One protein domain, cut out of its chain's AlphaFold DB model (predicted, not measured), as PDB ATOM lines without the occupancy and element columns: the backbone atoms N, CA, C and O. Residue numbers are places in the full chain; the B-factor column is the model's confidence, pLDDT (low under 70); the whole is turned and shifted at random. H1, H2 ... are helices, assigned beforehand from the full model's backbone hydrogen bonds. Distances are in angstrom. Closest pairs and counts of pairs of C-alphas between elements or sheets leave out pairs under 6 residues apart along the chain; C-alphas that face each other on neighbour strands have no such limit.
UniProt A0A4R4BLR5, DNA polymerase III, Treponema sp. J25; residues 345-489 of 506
ATOM      1  N   GLU A 345     390.899 299.784 860.638       85.94
ATOM      2  CA  GLU A 345     391.597 300.456 859.530       85.94
ATOM      3  C   GLU A 345     393.099 300.140 859.519       85.94
ATOM      4  O   GLU A 345     393.636 299.752 858.488       85.94
ATOM      5  N   LYS A 346     393.778 300.204 860.674       88.31
ATOM      6  CA  LYS A 346     395.202 299.843 860.768       88.31
ATOM      7  C   LYS A 346     395.446 298.370 860.453       88.31
ATOM      8  O   LYS A 346     396.452 298.037 859.831       88.31
ATOM      9  N   VAL A 347     394.543 297.484 860.878       89.62
ATOM     10  CA  VAL A 347     394.628 296.050 860.559       89.62
ATOM     11  C   VAL A 347     394.462 295.821 859.058       89.62
ATOM     12  O   VAL A 347     395.223 295.054 858.473       89.62
ATOM     13  N   GLN A 348     393.538 296.541 858.423       88.38
ATOM     14  CA  GLN A 348     393.347 296.541 856.976       88.38
ATOM     15  C   GLN A 348     394.558 297.062 856.211       88.38
ATOM     16  O   GLN A 348     395.019 296.406 855.278       88.38
ATOM     17  N   GLU A 349     395.127 298.187 856.631       88.25
ATOM     18  CA  GLU A 349     396.379 298.698 856.073       88.25
ATOM     19  C   GLU A 349     397.524 297.692 856.240       88.25
ATOM     20  O   GLU A 349     398.324 297.510 855.324       88.25
ATOM     21  N   GLY A 350     397.587 296.999 857.382       90.44
ATOM     22  CA  GLY A 350     398.536 295.917 857.629       90.44
ATOM     23  C   GLY A 350     398.356 294.743 856.665       90.44
ATOM     24  O   GLY A 350     399.327 294.296 856.058       90.44
ATOM     25  N   ALA A 351     397.126 294.263 856.474       91.00
ATOM     26  CA  ALA A 351     396.822 293.182 855.535       91.00
ATOM     27  C   ALA A 351     397.221 293.550 854.095       91.00
ATOM     28  O   ALA A 351     397.914 292.780 853.427       91.00
ATOM     29  N   ARG A 352     396.886 294.768 853.647       88.62
ATOM     30  CA  ARG A 352     397.317 295.293 852.339       88.62
ATOM     31  C   ARG A 352     398.828 295.386 852.220       88.62
ATOM     32  O   ARG A 352     399.388 294.969 851.210       88.62
ATOM     33  N   PHE A 353     399.496 295.895 853.255       89.50
ATOM     34  CA  PHE A 353     400.952 295.965 853.300       89.50
ATOM     35  C   PHE A 353     401.585 294.575 853.159       89.50
ATOM     36  O   PHE A 353     402.517 294.419 852.374       89.50
ATOM     37  N   PHE A 354     401.064 293.561 853.857       91.38
ATOM     38  CA  PHE A 354     401.553 292.186 853.748       91.38
ATOM     39  C   PHE A 354     401.415 291.645 852.321       91.38
ATOM     40  O   PHE A 354     402.406 291.205 851.740       91.38
ATOM     41  N   LEU A 355     400.220 291.753 851.726       87.94
ATOM     42  CA  LEU A 355     399.963 291.315 850.349       87.94
ATOM     43  C   LEU A 355     400.862 292.036 849.343       87.94
ATOM     44  O   LEU A 355     401.485 291.396 848.499       87.94
ATOM     45  N   LYS A 356     400.991 293.361 849.469       86.38
ATOM     46  CA  LYS A 356     401.887 294.173 848.639       86.38
ATOM     47  C   LYS A 356     403.321 293.646 848.688       86.38
ATOM     48  O   LYS A 356     403.959 293.526 847.646       86.38
ATOM     49  N   GLN A 357     403.835 293.326 849.876       89.69
ATOM     50  CA  GLN A 357     405.196 292.812 850.027       89.69
ATOM     51  C   GLN A 357     405.367 291.414 849.420       89.69
ATOM     52  O   GLN A 357     406.396 291.170 848.798       89.69
ATOM     53  N   VAL A 358     404.365 290.533 849.526       88.38
ATOM     54  CA  VAL A 358     404.382 289.219 848.853       88.38
ATOM     55  C   VAL A 358     404.506 289.394 847.336       88.38
ATOM     56  O   VAL A 358     405.368 288.777 846.712       88.38
ATOM     57  N   VAL A 359     403.704 290.283 846.742       83.00
ATOM     58  CA  VAL A 359     403.742 290.536 845.291       83.00
ATOM     59  C   VAL A 359     405.079 291.149 844.863       83.00
ATOM     60  O   VAL A 359     405.684 290.678 843.902       83.00
ATOM     61  N   LEU A 360     405.573 292.165 845.580       84.00
ATOM     62  CA  LEU A 360     406.866 292.796 845.278       84.00
ATOM     63  C   LEU A 360     408.037 291.813 845.402       84.00
ATOM     64  O   LEU A 360     408.959 291.862 844.590       84.00
ATOM     65  N   TYR A 361     407.995 290.912 846.386       87.38
ATOM     66  CA  TYR A 361     409.019 289.887 846.572       87.38
ATOM     67  C   TYR A 361     409.094 288.949 845.367       87.38
ATOM     68  O   TYR A 361     410.171 288.729 844.818       87.38
ATOM     69  N   VAL A 362     407.947 288.452 844.899       82.06
ATOM     70  CA  VAL A 362     407.889 287.583 843.715       82.06
ATOM     71  C   VAL A 362     408.329 288.324 842.453       82.06
ATOM     72  O   VAL A 362     409.058 287.760 841.638       82.06
ATOM     73  N   LEU A 363     407.960 289.601 842.317       78.00
ATOM     74  CA  LEU A 363     408.402 290.454 841.213       78.00
ATOM     75  C   LEU A 363     409.918 290.628 841.148       78.00
ATOM     76  O   LEU A 363     410.482 290.625 840.058       78.00
ATOM     77  N   GLU A 364     410.588 290.780 842.286       83.12
ATOM     78  CA  GLU A 364     412.047 290.874 842.317       83.12
ATOM     79  C   GLU A 364     412.704 289.573 841.825       83.12
ATOM     80  O   GLU A 364     413.635 289.627 841.021       83.12
ATOM     81  N   GLN A 365     412.173 288.407 842.216       80.56
ATOM     82  CA  GLN A 365     412.722 287.092 841.839       80.56
ATOM     83  C   GLN A 365     412.701 286.821 840.327       80.56
ATOM     84  O   GLN A 365     413.563 286.116 839.806       80.56
ATOM     85  N   ILE A 366     411.724 287.372 839.610       75.06
ATOM     86  CA  ILE A 366     411.548 287.181 838.161       75.06
ATOM     87  C   ILE A 366     412.175 288.300 837.311       75.06
ATOM     88  O   ILE A 366     412.052 288.278 836.088       75.06
ATOM     89  N   GLY A 367     412.863 289.266 837.931       73.62
ATOM     90  CA  GLY A 367     413.524 290.374 837.227       73.62
ATOM     91  C   GLY A 367     412.635 291.598 836.981       73.62
ATOM     92  O   GLY A 367     412.946 292.435 836.131       73.62
ATOM     93  N   GLY A 368     411.543 291.726 837.732       74.31
ATOM     94  CA  GLY A 368     410.607 292.841 837.671       74.31
ATOM     95  C   GLY A 368     409.558 292.710 836.569       74.31
ATOM     96  O   GLY A 368     409.507 291.751 835.802       74.31
ATOM     97  N   ILE A 369     408.703 293.729 836.468       67.25
ATOM     98  CA  ILE A 369     407.551 293.715 835.556       67.25
ATOM     99  C   ILE A 369     407.948 293.654 834.071       67.25
ATOM    100  O   ILE A 369     407.173 293.206 833.229       67.25
ATOM    101  N   ALA A 370     409.164 294.085 833.731       67.75
ATOM    102  CA  ALA A 370     409.664 294.063 832.359       67.75
ATOM    103  C   ALA A 370     409.781 292.645 831.765       67.75
ATOM    104  O   ALA A 370     409.861 292.516 830.547       67.75
ATOM    105  N   ALA A 371     409.778 291.598 832.595       68.38
ATOM    106  CA  ALA A 371     409.856 290.205 832.158       68.38
ATOM    107  C   ALA A 371     408.528 289.645 831.597       68.38
ATOM    108  O   ALA A 371     408.506 288.524 831.086       68.38
ATOM    109  N   PHE A 372     407.430 290.403 831.680       67.94
ATOM    110  CA  PHE A 372     406.091 289.962 831.286       67.94
ATOM    111  C   PHE A 372     405.652 290.442 829.901       67.94
ATOM    112  O   PHE A 372     406.150 291.438 829.379       67.94
ATOM    113  N   SER A 373     404.656 289.753 829.328       69.44
ATOM    114  CA  SER A 373     403.900 290.259 828.177       69.44
ATOM    115  C   SER A 373     403.175 291.563 828.532       69.44
ATOM    116  O   SER A 373     402.845 291.790 829.695       69.44
ATOM    117  N   ASP A 374     402.879 292.406 827.538       69.25
ATOM    118  CA  ASP A 374     402.193 293.692 827.760       69.25
ATOM    119  C   ASP A 374     400.819 293.545 828.441       69.25
ATOM    120  O   ASP A 374     400.394 294.434 829.177       69.25
ATOM    121  N   GLU A 375     400.129 292.426 828.212       69.00
ATOM    122  CA  GLU A 375     398.839 292.108 828.831       69.00
ATOM    123  C   GLU A 375     399.006 291.738 830.313       69.00
ATOM    124  O   GLU A 375     398.462 292.427 831.177       69.00
ATOM    125  N   ASN A 376     399.869 290.763 830.624       68.75
ATOM    126  CA  ASN A 376     400.167 290.345 832.002       68.75
ATOM    127  C   ASN A 376     400.775 291.492 832.824       68.75
ATOM    128  O   ASN A 376     400.497 291.645 834.012       68.75
ATOM    129  N   LYS A 377     401.601 292.322 832.180       69.50
ATOM    130  CA  LYS A 377     402.194 293.521 832.765       69.50
ATOM    131  C   LYS A 377     401.124 294.507 833.225       69.50
ATOM    132  O   LYS A 377     401.170 294.945 834.370       69.50
ATOM    133  N   ARG A 378     400.154 294.833 832.365       70.25
ATOM    134  CA  ARG A 378     399.056 295.752 832.708       70.25
ATOM    135  C   ARG A 378     398.189 295.203 833.832       70.25
ATOM    136  O   ARG A 378     397.828 295.954 834.732       70.25
ATOM    137  N   GLU A 379     397.874 293.912 833.806       66.94
ATOM    138  CA  GLU A 379     397.116 293.270 834.886       66.94
ATOM    139  C   GLU A 379     397.846 293.368 836.228       66.94
ATOM    140  O   GLU A 379     397.255 293.749 837.240       66.94
ATOM    141  N   LEU A 380     399.151 293.099 836.250       68.88
ATOM    142  CA  LEU A 380     399.948 293.149 837.473       68.88
ATOM    143  C   LEU A 380     400.155 294.582 837.989       68.88
ATOM    144  O   LEU A 380     400.062 294.819 839.194       68.88
ATOM    145  N   GLU A 381     400.361 295.549 837.091       70.69
ATOM    146  CA  GLU A 381     400.400 296.980 837.420       70.69
ATOM    147  C   GLU A 381     399.064 297.453 838.012       70.69
ATOM    148  O   GLU A 381     399.055 298.132 839.041       70.69
ATOM    149  N   ASN A 382     397.934 297.032 837.433       70.94
ATOM    150  CA  ASN A 382     396.605 297.320 837.972       70.94
ATOM    151  C   ASN A 382     396.431 296.706 839.368       70.94
ATOM    152  O   ASN A 382     396.017 297.393 840.298       70.94
ATOM    153  N   SER A 383     396.820 295.446 839.552       67.75
ATOM    154  CA  SER A 383     396.732 294.731 840.835       67.75
ATOM    155  C   SER A 383     397.508 295.427 841.945       67.75
ATOM    156  O   SER A 383     397.012 295.613 843.055       67.75
ATOM    157  N   LEU A 384     398.732 295.848 841.633       70.19
ATOM    158  CA  LEU A 384     399.547 296.616 842.555       70.19
ATOM    159  C   LEU A 384     398.926 297.974 842.825       70.19
ATOM    160  O   LEU A 384     398.822 298.347 843.983       70.19
ATOM    161  N   SER A 385     398.424 298.675 841.808       72.12
ATOM    162  CA  SER A 385     397.738 299.954 842.015       72.12
ATOM    163  C   SER A 385     396.541 299.858 842.971       72.12
ATOM    164  O   SER A 385     396.301 300.798 843.725       72.12
ATOM    165  N   LEU A 386     395.846 298.712 843.005       71.31
ATOM    166  CA  LEU A 386     394.756 298.431 843.946       71.31
ATOM    167  C   LEU A 386     395.252 298.137 845.372       71.31
ATOM    168  O   LEU A 386     394.560 298.447 846.340       71.31
ATOM    169  N   LEU A 387     396.447 297.554 845.507       70.69
ATOM    170  CA  LEU A 387     397.115 297.283 846.785       70.69
ATOM    171  C   LEU A 387     397.839 298.505 847.376       70.69
ATOM    172  O   LEU A 387     398.140 298.519 848.572       70.69
ATOM    173  N   LEU A 388     398.156 299.505 846.553       64.50
ATOM    174  CA  LEU A 388     398.859 300.720 846.962       64.50
ATOM    175  C   LEU A 388     397.911 301.698 847.675       64.50
ATOM    176  O   LEU A 388     396.754 301.892 847.300       64.50
ATOM    177  N   ASN A 389     398.431 302.384 848.693       59.84
ATOM    178  CA  ASN A 389     397.705 303.476 849.340       59.84
ATOM    179  C   ASN A 389     397.721 304.730 848.448       59.84
ATOM    180  O   ASN A 389     398.707 305.011 847.761       59.84
ATOM    181  N   ARG A 390     396.656 305.547 848.499       50.97
ATOM    182  CA  ARG A 390     396.622 306.854 847.812       50.97
ATOM    183  C   ARG A 390     397.793 307.722 848.295       50.97
ATOM    184  O   ARG A 390     397.757 308.219 849.415       50.97
ATOM    185  N   GLY A 391     398.801 307.930 847.445       49.03
ATOM    186  CA  GLY A 391     399.934 308.827 847.718       49.03
ATOM    187  C   GLY A 391     401.330 308.194 847.680       49.03
ATOM    188  O   GLY A 391     402.308 308.930 847.802       49.03
ATOM    189  N   GLU A 392     401.463 306.878 847.483       57.50
ATOM    190  CA  GLU A 392     402.773 306.258 847.234       57.50
ATOM    191  C   GLU A 392     403.277 306.638 845.826       57.50
ATOM    192  O   GLU A 392     402.670 306.276 844.820       57.50
ATOM    193  N   LYS A 393     404.353 307.441 845.760       48.72
ATOM    194  CA  LYS A 393     404.918 307.979 844.502       48.72
ATOM    195  C   LYS A 393     405.757 306.965 843.719       48.72
ATOM    196  O   LYS A 393     405.847 307.089 842.503       48.72
ATOM    197  N   ASP A 394     406.325 305.974 844.405       54.12
ATOM    198  CA  ASP A 394     407.081 304.884 843.795       54.12
ATOM    199  C   ASP A 394     406.200 303.633 843.747       54.12
ATOM    200  O   ASP A 394     405.870 303.061 844.787       54.12
ATOM    201  N   LEU A 395     405.822 303.194 842.541       55.50
ATOM    202  CA  LEU A 395     405.034 301.966 842.373       55.50
ATOM    203  C   LEU A 395     405.812 300.699 842.792       55.50
ATOM    204  O   LEU A 395     405.191 299.679 843.081       55.50
ATOM    205  N   PHE A 396     407.152 300.763 842.853       63.00
ATOM    206  CA  PHE A 396     408.039 299.600 843.008       63.00
ATOM    207  C   PHE A 396     409.221 299.854 843.952       63.00
ATOM    208  O   PHE A 396     410.373 299.851 843.514       63.00
ATOM    209  N   PRO A 397     408.988 300.086 845.254       70.31
ATOM    210  CA  PRO A 397     410.081 300.010 846.215       70.31
ATOM    211  C   PRO A 397     410.647 298.574 846.244       70.31
ATOM    212  O   PRO A 397     409.884 297.624 846.033       70.31
ATOM    213  N   PRO A 398     411.953 298.387 846.524       75.50
ATOM    214  CA  PRO A 398     412.518 297.050 846.694       75.50
ATOM    215  C   PRO A 398     411.776 296.311 847.821       75.50
ATOM    216  O   PRO A 398     411.453 296.935 848.843       75.50
ATOM    217  N   PRO A 399     411.471 295.010 847.657       82.00
ATOM    218  CA  PRO A 399     410.750 294.260 848.673       82.00
ATOM    219  C   PRO A 399     411.592 294.124 849.941       82.00
ATOM    220  O   PRO A 399     412.823 294.056 849.926       82.00
ATOM    221  N   LEU A 400     410.911 294.076 851.078       86.75
ATOM    222  CA  LEU A 400     411.544 293.747 852.343       86.75
ATOM    223  C   LEU A 400     411.709 292.227 852.460       86.75
ATOM    224  O   LEU A 400     410.909 291.454 851.934       86.75
ATOM    225  N   SER A 401     412.719 291.786 853.214       88.38
ATOM    226  CA  SER A 401     412.826 290.370 853.577       88.38
ATOM    227  C   SER A 401     411.614 289.933 854.418       88.38
ATOM    228  O   SER A 401     411.095 290.758 855.180       88.38
ATOM    229  N   PRO A 402     411.191 288.651 854.374       88.88
ATOM    230  CA  PRO A 402     410.027 288.167 855.129       88.88
ATOM    231  C   PRO A 402     410.067 288.548 856.619       88.88
ATOM    232  O   PRO A 402     409.095 289.061 857.169       88.88
ATOM    233  N   GLN A 403     411.241 288.422 857.245       90.25
ATOM    234  CA  GLN A 403     411.488 288.813 858.638       90.25
ATOM    235  C   GLN A 403     411.234 290.308 858.887       90.25
ATOM    236  O   GLN A 403     410.636 290.688 859.892       90.25
ATOM    237  N   ARG A 404     411.662 291.184 857.967       91.06
ATOM    238  CA  ARG A 404     411.435 292.634 858.072       91.06
ATOM    239  C   ARG A 404     409.976 293.007 857.821       91.06
ATOM    240  O   ARG A 404     409.480 293.923 858.473       91.06
ATOM    241  N   VAL A 405     409.287 292.301 856.920       90.19
ATOM    242  CA  VAL A 405     407.840 292.469 856.700       90.19
ATOM    243  C   VAL A 405     407.086 292.153 857.986       90.19
ATOM    244  O   VAL A 405     406.303 292.979 858.455       90.19
ATOM    245  N   VAL A 406     407.366 290.998 858.592       89.81
ATOM    246  CA  VAL A 406     406.717 290.565 859.834       89.81
ATOM    247  C   VAL A 406     407.076 291.478 861.005       89.81
ATOM    248  O   VAL A 406     406.187 291.836 861.773       89.81
ATOM    249  N   ALA A 407     408.324 291.942 861.113       88.50
ATOM    250  CA  ALA A 407     408.714 292.924 862.125       88.50
ATOM    251  C   ALA A 407     407.961 294.259 861.965       88.50
ATOM    252  O   ALA A 407     407.438 294.788 862.945       88.50
ATOM    253  N   SER A 408     407.838 294.777 860.736       88.75
ATOM    254  CA  SER A 408     407.075 296.006 860.476       88.75
ATOM    255  C   SER A 408     405.580 295.820 860.745       88.75
ATOM    256  O   SER A 408     404.931 296.721 861.273       88.75
ATOM    257  N   LEU A 409     405.022 294.651 860.424       89.81
ATOM    258  CA  LEU A 409     403.639 294.317 860.767       89.81
ATOM    259  C   LEU A 409     403.420 294.238 862.268       89.81
ATOM    260  O   LEU A 409     402.443 294.795 862.758       89.81
ATOM    261  N   ALA A 410     404.327 293.586 862.992       85.69
ATOM    262  CA  ALA A 410     404.275 293.525 864.441       85.69
ATOM    263  C   ALA A 410     404.279 294.945 865.026       85.69
ATOM    264  O   ALA A 410     403.396 295.276 865.806       85.69
ATOM    265  N   GLU A 411     405.166 295.831 864.579       86.19
ATOM    266  CA  GLU A 411     405.184 297.227 865.036       86.19
ATOM    267  C   GLU A 411     403.857 297.964 864.754       86.19
ATOM    268  O   GLU A 411     403.306 298.628 865.634       86.19
ATOM    269  N   ARG A 412     403.284 297.792 863.553       84.50
ATOM    270  CA  ARG A 412     402.011 298.422 863.144       84.50
ATOM    271  C   ARG A 412     400.796 297.895 863.908       84.50
ATOM    272  O   ARG A 412     399.853 298.649 864.150       84.50
ATOM    273  N   LEU A 413     400.805 296.609 864.256       85.50
ATOM    274  CA  LEU A 413     399.668 295.872 864.817       85.50
ATOM    275  C   LEU A 413     399.872 295.527 866.299       85.50
ATOM    276  O   LEU A 413     399.367 294.515 866.791       85.50
ATOM    277  N   CYS A 414     400.612 296.376 867.023       79.00
ATOM    278  CA  CYS A 414     400.839 296.258 868.467       79.00
ATOM    279  C   CYS A 414     401.379 294.874 868.874       79.00
ATOM    280  O   CYS A 414     400.895 294.264 869.829       79.00
ATOM    281  N   SER A 415     402.334 294.364 868.102       74.75
ATOM    282  CA  SER A 415     403.013 293.070 868.218       74.75
ATOM    283  C   SER A 415     402.081 291.864 868.300       74.75
ATOM    284  O   SER A 415     402.452 290.849 868.881       74.75
ATOM    285  N   PHE A 416     400.862 291.975 867.756       74.62
ATOM    286  CA  PHE A 416     399.810 290.974 867.943       74.62
ATOM    287  C   PHE A 416     399.567 290.649 869.427       74.62
ATOM    288  O   PHE A 416     399.211 289.526 869.770       74.62
ATOM    289  N   SER A 417     399.739 291.651 870.304       65.38
ATOM    290  CA  SER A 417     399.550 291.561 871.765       65.38
ATOM    291  C   SER A 417     398.214 290.940 872.177       65.38
ATOM    292  O   SER A 417     398.097 290.375 873.258       65.38
ATOM    293  N   SER A 418     397.215 291.033 871.303       72.50
ATOM    294  CA  SER A 418     395.918 290.394 871.428       72.50
ATOM    295  C   SER A 418     395.751 289.340 870.316       72.50
ATOM    296  O   SER A 418     395.789 289.695 869.133       72.50
ATOM    297  N   PRO A 419     395.470 288.060 870.642       75.12
ATOM    298  CA  PRO A 419     395.102 287.026 869.664       75.12
ATOM    299  C   PRO A 419     393.921 287.419 868.761       75.12
ATOM    300  O   PRO A 419     393.779 286.939 867.631       75.12
ATOM    301  N   SER A 420     393.063 288.316 869.253       79.12
ATOM    302  CA  SER A 420     391.936 288.865 868.501       79.12
ATOM    303  C   SER A 420     392.404 289.766 867.352       79.12
ATOM    304  O   SER A 420     391.791 289.745 866.287       79.12
ATOM    305  N   VAL A 421     393.511 290.502 867.525       84.75
ATOM    306  CA  VAL A 421     394.137 291.298 866.450       84.75
ATOM    307  C   VAL A 421     394.648 290.391 865.344       84.75
ATOM    308  O   VAL A 421     394.385 290.655 864.176       84.75
ATOM    309  N   LEU A 422     395.326 289.299 865.703       84.88
ATOM    310  CA  LEU A 422     395.813 288.332 864.723       84.88
ATOM    311  C   LEU A 422     394.653 287.691 863.948       84.88
ATOM    312  O   LEU A 422     394.699 287.598 862.727       84.88
ATOM    313  N   THR A 423     393.583 287.303 864.645       83.81
ATOM    314  CA  THR A 423     392.378 286.751 864.005       83.81
ATOM    315  C   THR A 423     391.737 287.755 863.041       83.81
ATOM    316  O   THR A 423     391.384 287.388 861.923       83.81
ATOM    317  N   LEU A 424     391.626 289.026 863.440       86.69
ATOM    318  CA  LEU A 424     391.106 290.083 862.570       86.69
ATOM    319  C   LEU A 424     392.027 290.341 861.369       86.69
ATOM    320  O   LEU A 424     391.533 290.572 860.271       86.69
ATOM    321  N   PHE A 425     393.347 290.267 861.560       91.31
ATOM    322  CA  PHE A 425     394.324 290.393 860.481       91.31
ATOM    323  C   PHE A 425     394.141 289.309 859.421       91.31
ATOM    324  O   PHE A 425     394.065 289.641 858.245       91.31
ATOM    325  N   PHE A 426     394.007 288.042 859.818       90.25
ATOM    326  CA  PHE A 426     393.772 286.947 858.873       90.25
ATOM    327  C   PHE A 426     392.447 287.091 858.121       90.25
ATOM    328  O   PHE A 426     392.423 286.949 856.903       90.25
ATOM    329  N   TYR A 427     391.370 287.463 858.819       88.75
ATOM    330  CA  TYR A 427     390.092 287.758 858.171       88.75
ATOM    331  C   TYR A 427     390.225 288.881 857.133       88.75
ATOM    332  O   TYR A 427     389.740 288.773 856.009       88.75
ATOM    333  N   GLN A 428     390.916 289.964 857.493       90.44
ATOM    334  CA  GLN A 428     391.111 291.089 856.591       90.44
ATOM    335  C   GLN A 428     392.051 290.742 855.432       90.44
ATOM    336  O   GLN A 428     391.862 291.244 854.331       90.44
ATOM    337  N   LEU A 429     393.031 289.866 855.653       90.94
ATOM    338  CA  LEU A 429     393.907 289.339 854.611       90.94
ATOM    339  C   LEU A 429     393.112 288.561 853.556       90.94
ATOM    340  O   LEU A 429     393.297 288.796 852.363       90.94
ATOM    341  N   GLU A 430     392.196 287.692 853.986       88.50
ATOM    342  CA  GLU A 430     391.285 286.976 853.087       88.50
ATOM    343  C   GLU A 430     390.338 287.924 852.343       88.50
ATOM    344  O   GLU A 430     390.130 287.767 851.139       88.50
ATOM    345  N   GLU A 431     389.772 288.924 853.025       87.88
ATOM    346  CA  GLU A 431     388.847 289.870 852.392       87.88
ATOM    347  C   GLU A 431     389.554 290.767 851.367       87.88
ATOM    348  O   GLU A 431     389.020 290.993 850.280       87.88
ATOM    349  N   GLU A 432     390.769 291.240 851.665       85.12
ATOM    350  CA  GLU A 432     391.586 291.985 850.701       85.12
ATOM    351  C   GLU A 432     391.960 291.105 849.502       85.12
ATOM    352  O   GLU A 432     391.834 291.554 848.365       85.12
ATOM    353  N   LEU A 433     392.308 289.832 849.719       81.12
ATOM    354  CA  LEU A 433     392.543 288.878 848.632       81.12
ATOM    355  C   LEU A 433     391.302 288.707 847.744       81.12
ATOM    356  O   LEU A 433     391.383 288.870 846.527       81.12
ATOM    357  N   ARG A 434     390.129 288.465 848.337       81.88
ATOM    358  CA  ARG A 434     388.857 288.368 847.598       81.88
ATOM    359  C   ARG A 434     388.493 289.666 846.889       81.88
ATOM    360  O   ARG A 434     387.854 289.643 845.838       81.88
ATOM    361  N   SER A 435     388.825 290.812 847.475       81.69
ATOM    362  CA  SER A 435     388.601 292.119 846.858       81.69
ATOM    363  C   SER A 435     389.470 292.296 845.614       81.69
ATOM    364  O   SER A 435     388.947 292.712 844.583       81.69
ATOM    365  N   LEU A 436     390.757 291.938 845.679       74.62
ATOM    366  CA  LEU A 436     391.656 291.983 844.522       74.62
ATOM    367  C   LEU A 436     391.146 291.090 843.396       74.62
ATOM    368  O   LEU A 436     391.005 291.564 842.271       74.62
ATOM    369  N   LEU A 437     390.760 289.854 843.727       72.19
ATOM    370  CA  LEU A 437     390.202 288.919 842.756       72.19
ATOM    371  C   LEU A 437     388.921 289.479 842.105       72.19
ATOM    372  O   LEU A 437     388.780 289.492 840.888       72.19
ATOM    373  N   ARG A 438     387.987 290.043 842.881       74.31
ATOM    374  CA  ARG A 438     386.758 290.637 842.315       74.31
ATOM    375  C   ARG A 438     387.014 291.827 841.382       74.31
ATOM    376  O   ARG A 438     386.197 292.080 840.501       74.31
ATOM    377  N   GLN A 439     388.091 292.580 841.595       71.44
ATOM    378  CA  GLN A 439     388.350 293.853 840.912       71.44
ATOM    379  C   GLN A 439     389.197 293.743 839.639       71.44
ATOM    380  O   GLN A 439     389.509 294.777 839.052       71.44
ATOM    381  N   GLY A 440     389.566 292.545 839.183       59.62
ATOM    382  CA  GLY A 440     390.495 292.441 838.050       59.62
ATOM    383  C   GLY A 440     391.970 292.325 838.464       59.62
ATOM    384  O   GLY A 440     392.838 292.442 837.605       59.62
ATOM    385  N   GLY A 441     392.263 292.165 839.761       55.72
ATOM    386  CA  GLY A 441     393.613 292.067 840.305       55.72
ATOM    387  C   GLY A 441     394.105 290.624 840.432       55.72
ATOM    388  O   GLY A 441     393.408 289.766 840.972       55.72
ATOM    389  N   LEU A 442     395.349 290.416 840.003       56.75
ATOM    390  CA  LEU A 442     396.075 289.167 839.804       56.75
ATOM    391  C   LEU A 442     395.406 288.270 838.744       56.75
ATOM    392  O   LEU A 442     394.230 288.431 838.454       56.75
ATOM    393  N   PRO A 443     396.158 287.359 838.116       52.78
ATOM    394  CA  PRO A 443     395.674 286.412 837.115       52.78
ATOM    395  C   PRO A 443     394.331 285.752 837.456       52.78
ATOM    396  O   PRO A 443     394.250 284.808 838.241       52.78
ATOM    397  N   LEU A 444     393.264 286.264 836.861       51.88
ATOM    398  CA  LEU A 444     391.895 285.972 837.247       51.88
ATOM    399  C   LEU A 444     391.290 284.889 836.387       51.88
ATOM    400  O   LEU A 444     391.024 285.125 835.212       51.88
ATOM    401  N   SER A 445     391.038 283.731 836.998       52.59
ATOM    402  CA  SER A 445     389.891 282.839 836.734       52.59
ATOM    403  C   SER A 445     390.101 281.417 837.256       52.59
ATOM    404  O   SER A 445     389.229 280.589 837.019       52.59
ATOM    405  N   ASP A 446     391.193 281.119 837.975       64.12
ATOM    406  CA  ASP A 446     391.416 279.793 838.562       64.12
ATOM    407  C   ASP A 446     390.867 279.720 840.003       64.12
ATOM    408  O   ASP A 446     391.505 280.242 840.924       64.12
ATOM    409  N   PRO A 447     389.716 279.058 840.249       67.31
ATOM    410  CA  PRO A 447     389.200 278.844 841.602       67.31
ATOM    411  C   PRO A 447     390.196 278.090 842.489       67.31
ATOM    412  O   PRO A 447     390.214 278.292 843.700       67.31
ATOM    413  N   LEU A 448     391.062 277.260 841.889       74.75
ATOM    414  CA  LEU A 448     392.083 276.511 842.617       74.75
ATOM    415  C   LEU A 448     393.163 277.436 843.183       74.75
ATOM    416  O   LEU A 448     393.812 277.079 844.162       74.75
ATOM    417  N   PHE A 449     393.383 278.614 842.593       75.50
ATOM    418  CA  PHE A 449     394.340 279.583 843.120       75.50
ATOM    419  C   PHE A 449     393.826 280.234 844.407       75.50
ATOM    420  O   PHE A 449     394.550 280.258 845.405       75.50
ATOM    421  N   GLU A 450     392.570 280.696 844.412       76.81
ATOM    422  CA  GLU A 450     391.925 281.241 845.614       76.81
ATOM    423  C   GLU A 450     391.877 280.190 846.731       76.81
ATOM    424  O   GLU A 450     392.258 280.478 847.868       76.81
ATOM    425  N   GLU A 451     391.490 278.955 846.393       82.94
ATOM    426  CA  GLU A 451     391.425 277.840 847.340       82.94
ATOM    427  C   GLU A 451     392.796 277.550 847.975       82.94
ATOM    428  O   GLU A 451     392.893 277.430 849.195       82.94
ATOM    429  N   ARG A 452     393.887 277.518 847.194       85.19
ATOM    430  CA  ARG A 452     395.245 277.278 847.726       85.19
ATOM    431  C   ARG A 452     395.692 278.344 848.726       85.19
ATOM    432  O   ARG A 452     396.319 278.005 849.732       85.19
ATOM    433  N   TRP A 453     395.389 279.618 848.466       86.56
ATOM    434  CA  TRP A 453     395.716 280.705 849.395       86.56
ATOM    435  C   TRP A 453     394.889 280.610 850.675       86.56
ATOM    436  O   TRP A 453     395.455 280.723 851.763       86.56
ATOM    437  N   GLN A 454     393.581 280.360 850.552       86.25
ATOM    438  CA  GLN A 454     392.691 280.181 851.702       86.25
ATOM    439  C   GLN A 454     393.150 279.011 852.577       86.25
ATOM    440  O   GLN A 454     393.349 279.192 853.774       86.25
ATOM    441  N   VAL A 455     393.444 277.850 851.981       88.81
ATOM    442  CA  VAL A 455     393.968 276.685 852.711       88.81
ATOM    443  C   VAL A 455     395.280 277.019 853.428       88.81
ATOM    444  O   VAL A 455     395.433 276.681 854.600       88.81
ATOM    445  N   CYS A 456     396.211 277.735 852.788       89.06
ATOM    446  CA  CYS A 456     397.462 278.139 853.439       89.06
ATOM    447  C   CYS A 456     397.245 279.085 854.625       89.06
ATOM    448  O   CYS A 456     397.898 278.933 855.661       89.06
ATOM    449  N   ILE A 457     396.343 280.058 854.483       87.75
ATOM    450  CA  ILE A 457     395.977 280.976 855.562       87.75
ATOM    451  C   ILE A 457     395.365 280.193 856.728       87.75
ATOM    452  O   ILE A 457     395.805 280.355 857.869       87.75
ATOM    453  N   GLU A 458     394.412 279.304 856.449       86.50
ATOM    454  CA  GLU A 458     393.759 278.473 857.457       86.50
ATOM    455  C   GLU A 458     394.737 277.536 858.173       86.50
ATOM    456  O   GLU A 458     394.645 277.376 859.391       86.50
ATOM    457  N   GLU A 459     395.677 276.921 857.450       86.88
ATOM    458  CA  GLU A 459     396.718 276.064 858.024       86.88
ATOM    459  C   GLU A 459     397.634 276.838 858.967       86.88
ATOM    460  O   GLU A 459     397.832 276.417 860.102       86.88
ATOM    461  N   VAL A 460     398.144 278.001 858.553       86.00
ATOM    462  CA  VAL A 460     399.008 278.814 859.420       86.00
ATOM    463  C   VAL A 460     398.228 279.353 860.616       86.00
ATOM    464  O   VAL A 460     398.713 279.309 861.749       86.00
ATOM    465  N   TYR A 461     397.001 279.833 860.401       82.75
ATOM    466  CA  TYR A 461     396.134 280.278 861.490       82.75
ATOM    467  C   TYR A 461     395.890 279.149 862.493       82.75
ATOM    468  O   TYR A 461     395.933 279.357 863.712       82.75
ATOM    469  N   ARG A 462     395.660 277.936 861.985       78.19
ATOM    470  CA  ARG A 462     395.526 276.724 862.783       78.19
ATOM    471  C   ARG A 462     396.818 276.414 863.524       78.19
ATOM    472  O   ARG A 462     396.731 276.127 864.711       78.19
ATOM    473  N   ASP A 463     397.976 276.510 862.892       79.31
ATOM    474  CA  ASP A 463     399.253 276.188 863.521       79.31
ATOM    475  C   ASP A 463     399.587 277.138 864.672       79.31
ATOM    476  O   ASP A 463     399.956 276.699 865.767       79.31
ATOM    477  N   ILE A 464     399.337 278.432 864.476       76.69
ATOM    478  CA  ILE A 464     399.477 279.436 865.531       76.69
ATOM    479  C   ILE A 464     398.507 279.134 866.687       76.69
ATOM    480  O   ILE A 464     398.920 279.085 867.844       76.69
ATOM    481  N   ASN A 465     397.229 278.850 866.405       68.44
ATOM    482  CA  ASN A 465     396.199 278.728 867.449       68.44
ATOM    483  C   ASN A 465     396.021 277.334 868.079       68.44
ATOM    484  O   ASN A 465     395.480 277.226 869.183       68.44
ATOM    485  N   LEU A 466     396.335 276.244 867.378       64.44
ATOM    486  CA  LEU A 466     396.262 274.870 867.901       64.44
ATOM    487  C   LEU A 466     397.587 274.434 868.505       64.44
ATOM    488  O   LEU A 466     397.583 273.783 869.550       64.44
ATOM    489  N   TYR A 467     398.701 274.780 867.860       63.97
ATOM    490  CA  TYR A 467     400.025 274.338 868.284       63.97
ATOM    491  C   TYR A 467     400.794 275.417 869.051       63.97
ATOM    492  O   TYR A 467     401.941 275.188 869.423       63.97
ATOM    493  N   ASN A 468     400.148 276.552 869.362       62.94
ATOM    494  CA  ASN A 468     400.727 277.682 870.097       62.94
ATOM    495  C   ASN A 468     402.067 278.139 869.491       62.94
ATOM    496  O   ASN A 468     403.002 278.481 870.222       62.94
ATOM    497  N   GLN A 469     402.186 278.085 868.162       73.25
ATOM    498  CA  GLN A 469     403.367 278.599 867.480       73.25
ATOM    499  C   GLN A 469     403.435 280.119 867.635       73.25
ATOM    500  O   GLN A 469     402.413 280.796 867.739       73.25
ATOM    501  N   GLN A 470     404.651 280.667 867.648       78.50
ATOM    502  CA  GLN A 470     404.829 282.115 867.689       78.50
ATOM    503  C   GLN A 470     404.213 282.742 866.437       78.50
ATOM    504  O   GLN A 470     404.525 282.332 865.318       78.50
ATOM    505  N   SER A 471     403.384 283.769 866.628       80.94
ATOM    506  CA  SER A 471     402.696 284.467 865.538       80.94
ATOM    507  C   SER A 471     403.667 284.982 864.476       80.94
ATOM    508  O   SER A 471     403.366 284.915 863.291       80.94
ATOM    509  N   THR A 472     404.858 285.435 864.879       84.69
ATOM    510  CA  THR A 472     405.902 285.903 863.958       84.69
ATOM    511  C   THR A 472     406.391 284.792 863.033       84.69
ATOM    512  O   THR A 472     406.360 284.961 861.820       84.69
ATOM    513  N   LEU A 473     406.757 283.631 863.585       85.19
ATOM    514  CA  LEU A 473     407.197 282.471 862.803       85.19
ATOM    515  C   LEU A 473     406.095 281.967 861.865       85.19
ATOM    516  O   LEU A 473     406.365 281.663 860.705       85.19
ATOM    517  N   GLY A 474     404.850 281.920 862.347       87.50
ATOM    518  CA  GLY A 474     403.711 281.536 861.516       87.50
ATOM    519  C   GLY A 474     403.502 282.498 860.341       87.50
ATOM    520  O   GLY A 474     403.343 282.057 859.207       87.50
ATOM    521  N   LEU A 475     403.575 283.811 860.576       91.00
ATOM    522  CA  LEU A 475     403.441 284.821 859.520       91.00
ATOM    523  C   LEU A 475     404.615 284.822 858.530       91.00
ATOM    524  O   LEU A 475     404.399 285.055 857.342       91.00
ATOM    525  N   GLU A 476     405.839 284.531 858.979       91.44
ATOM    526  CA  GLU A 476     406.988 284.339 858.083       91.44
ATOM    527  C   GLU A 476     406.775 283.124 857.170       91.44
ATOM    528  O   GLU A 476     406.963 283.220 855.956       91.44
ATOM    529  N   ALA A 477     406.318 282.001 857.733       90.94
ATOM    530  CA  ALA A 477     405.990 280.805 856.963       90.94
ATOM    531  C   ALA A 477     404.852 281.065 855.965       90.94
ATOM    532  O   ALA A 477     404.942 280.641 854.812       90.94
ATOM    533  N   LEU A 478     403.815 281.804 856.377       93.50
ATOM    534  CA  LEU A 478     402.735 282.225 855.487       93.50
ATOM    535  C   LEU A 478     403.274 283.041 854.317       93.50
ATOM    536  O   LEU A 478     402.948 282.739 853.176       93.50
ATOM    537  N   PHE A 479     404.114 284.041 854.587       93.44
ATOM    538  CA  PHE A 479     404.679 284.901 853.550       93.44
ATOM    539  C   PHE A 479     405.373 284.076 852.464       93.44
ATOM    540  O   PHE A 479     405.100 284.254 851.279       93.44
ATOM    541  N   VAL A 480     406.236 283.142 852.875       91.25
ATOM    542  CA  VAL A 480     406.981 282.277 851.952       91.25
ATOM    543  C   VAL A 480     406.038 281.376 851.153       91.25
ATOM    544  O   VAL A 480     406.185 281.288 849.938       91.25
ATOM    545  N   ARG A 481     405.041 280.752 851.798       91.62
ATOM    546  CA  ARG A 481     404.061 279.892 851.110       91.62
ATOM    547  C   ARG A 481     403.229 280.663 850.086       91.62
ATOM    548  O   ARG A 481     403.033 280.182 848.977       91.62
ATOM    549  N   LEU A 482     402.758 281.862 850.431       89.19
ATOM    550  CA  LEU A 482     401.980 282.688 849.504       89.19
ATOM    551  C   LEU A 482     402.836 283.174 848.326       89.19
ATOM    552  O   LEU A 482     402.368 283.169 847.189       89.19
ATOM    553  N   ALA A 483     404.095 283.544 848.582       87.56
ATOM    554  CA  ALA A 483     405.044 283.902 847.531       87.56
ATOM    555  C   ALA A 483     405.320 282.730 846.576       87.56
ATOM    556  O   ALA A 483     405.337 282.932 845.366       87.56
ATOM    557  N   ASP A 484     405.477 281.512 847.098       87.69
ATOM    558  CA  ASP A 484     405.681 280.295 846.305       87.69
ATOM    559  C   ASP A 484     404.479 279.985 845.396       87.69
ATOM    560  O   ASP A 484     404.633 279.793 844.187       87.69
ATOM    561  N   ILE A 485     403.258 280.050 845.947       85.12
ATOM    562  CA  ILE A 485     402.022 279.863 845.170       85.12
ATOM    563  C   ILE A 485     401.926 280.899 844.045       85.12
ATOM    564  O   ILE A 485     401.541 280.563 842.923       85.12
ATOM    565  N   LEU A 486     402.271 282.157 844.333       81.00
ATOM    566  CA  LEU A 486     402.248 283.224 843.339       81.00
ATOM    567  C   LEU A 486     403.335 283.042 842.273       81.00
ATOM    568  O   LEU A 486     403.047 283.215 841.095       81.00
ATOM    569  N   TYR A 487     404.556 282.664 842.658       80.88
ATOM    570  CA  TYR A 487     405.683 282.447 841.747       80.88
ATOM    571  C   TYR A 487     405.396 281.342 840.722       80.88
ATOM    572  O   TYR A 487     405.704 281.485 839.539       80.88
ATOM    573  N   HIS A 488     404.761 280.255 841.162       79.75
ATOM    574  CA  HIS A 488     404.392 279.129 840.304       79.75
ATOM    575  C   HIS A 488     403.087 279.328 839.525       79.75
ATOM    576  O   HIS A 488     402.685 278.449 838.759       79.75
ATOM    577  N   HIS A 489     402.423 280.473 839.681       75.88
ATOM    578  CA  HIS A 489     401.214 280.764 838.928       75.88
ATOM    579  C   HIS A 489     401.530 280.915 837.424       75.88
ATOM    580  O   HIS A 489     402.459 281.648 837.088       75.88
TER     581      HIS A 489
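Overview. This is residues 345 to 489 of the 506 residues of the protein "DNA polymerase III" of Treponema sp. J25 (UniProt A0A4R4BLR5). H4, H5 and H6 stand side by side in a triangle, alternating in direction, and H1 crosses H4 and H6 at the core. H3 packs on H1 and H6; H2 folds back on H1. The 145 residues include six named helices, H1 to H6 in order, and no named strand: all helix. The whole is compact, radius of gyration of the C-alphas 14.7 A, spanning 45 by 33 by 25 A.

Along the chain. H1, residues 345 to 365, begins at C-alpha (391.597, 300.456, 859.530) and is 30.6 A long. H2 is residues 374 to 387, H3 402 to 412, H4 419 to 438, H5 447 to 467. H6, 471 to 487, ends at C-alpha (405.683, 282.447, 841.747).

Arrangement. H1, the hub, touches H4 at a steep tilt of 60 degrees; their closest C-alphas, Ala 351 and Leu 429, are 4.9 A apart. H5 and H6 form a hairpin, closest C-alphas Val 460 and Gly 474, 5.8 A. Each helix has every O i to N i+4 pair within hydrogen-bond range.

Size, cuts and confidence. The printed part has no cut. The H2 to H3 link is long. In 34 residues, among them 388 to 396, pLDDT is under 70.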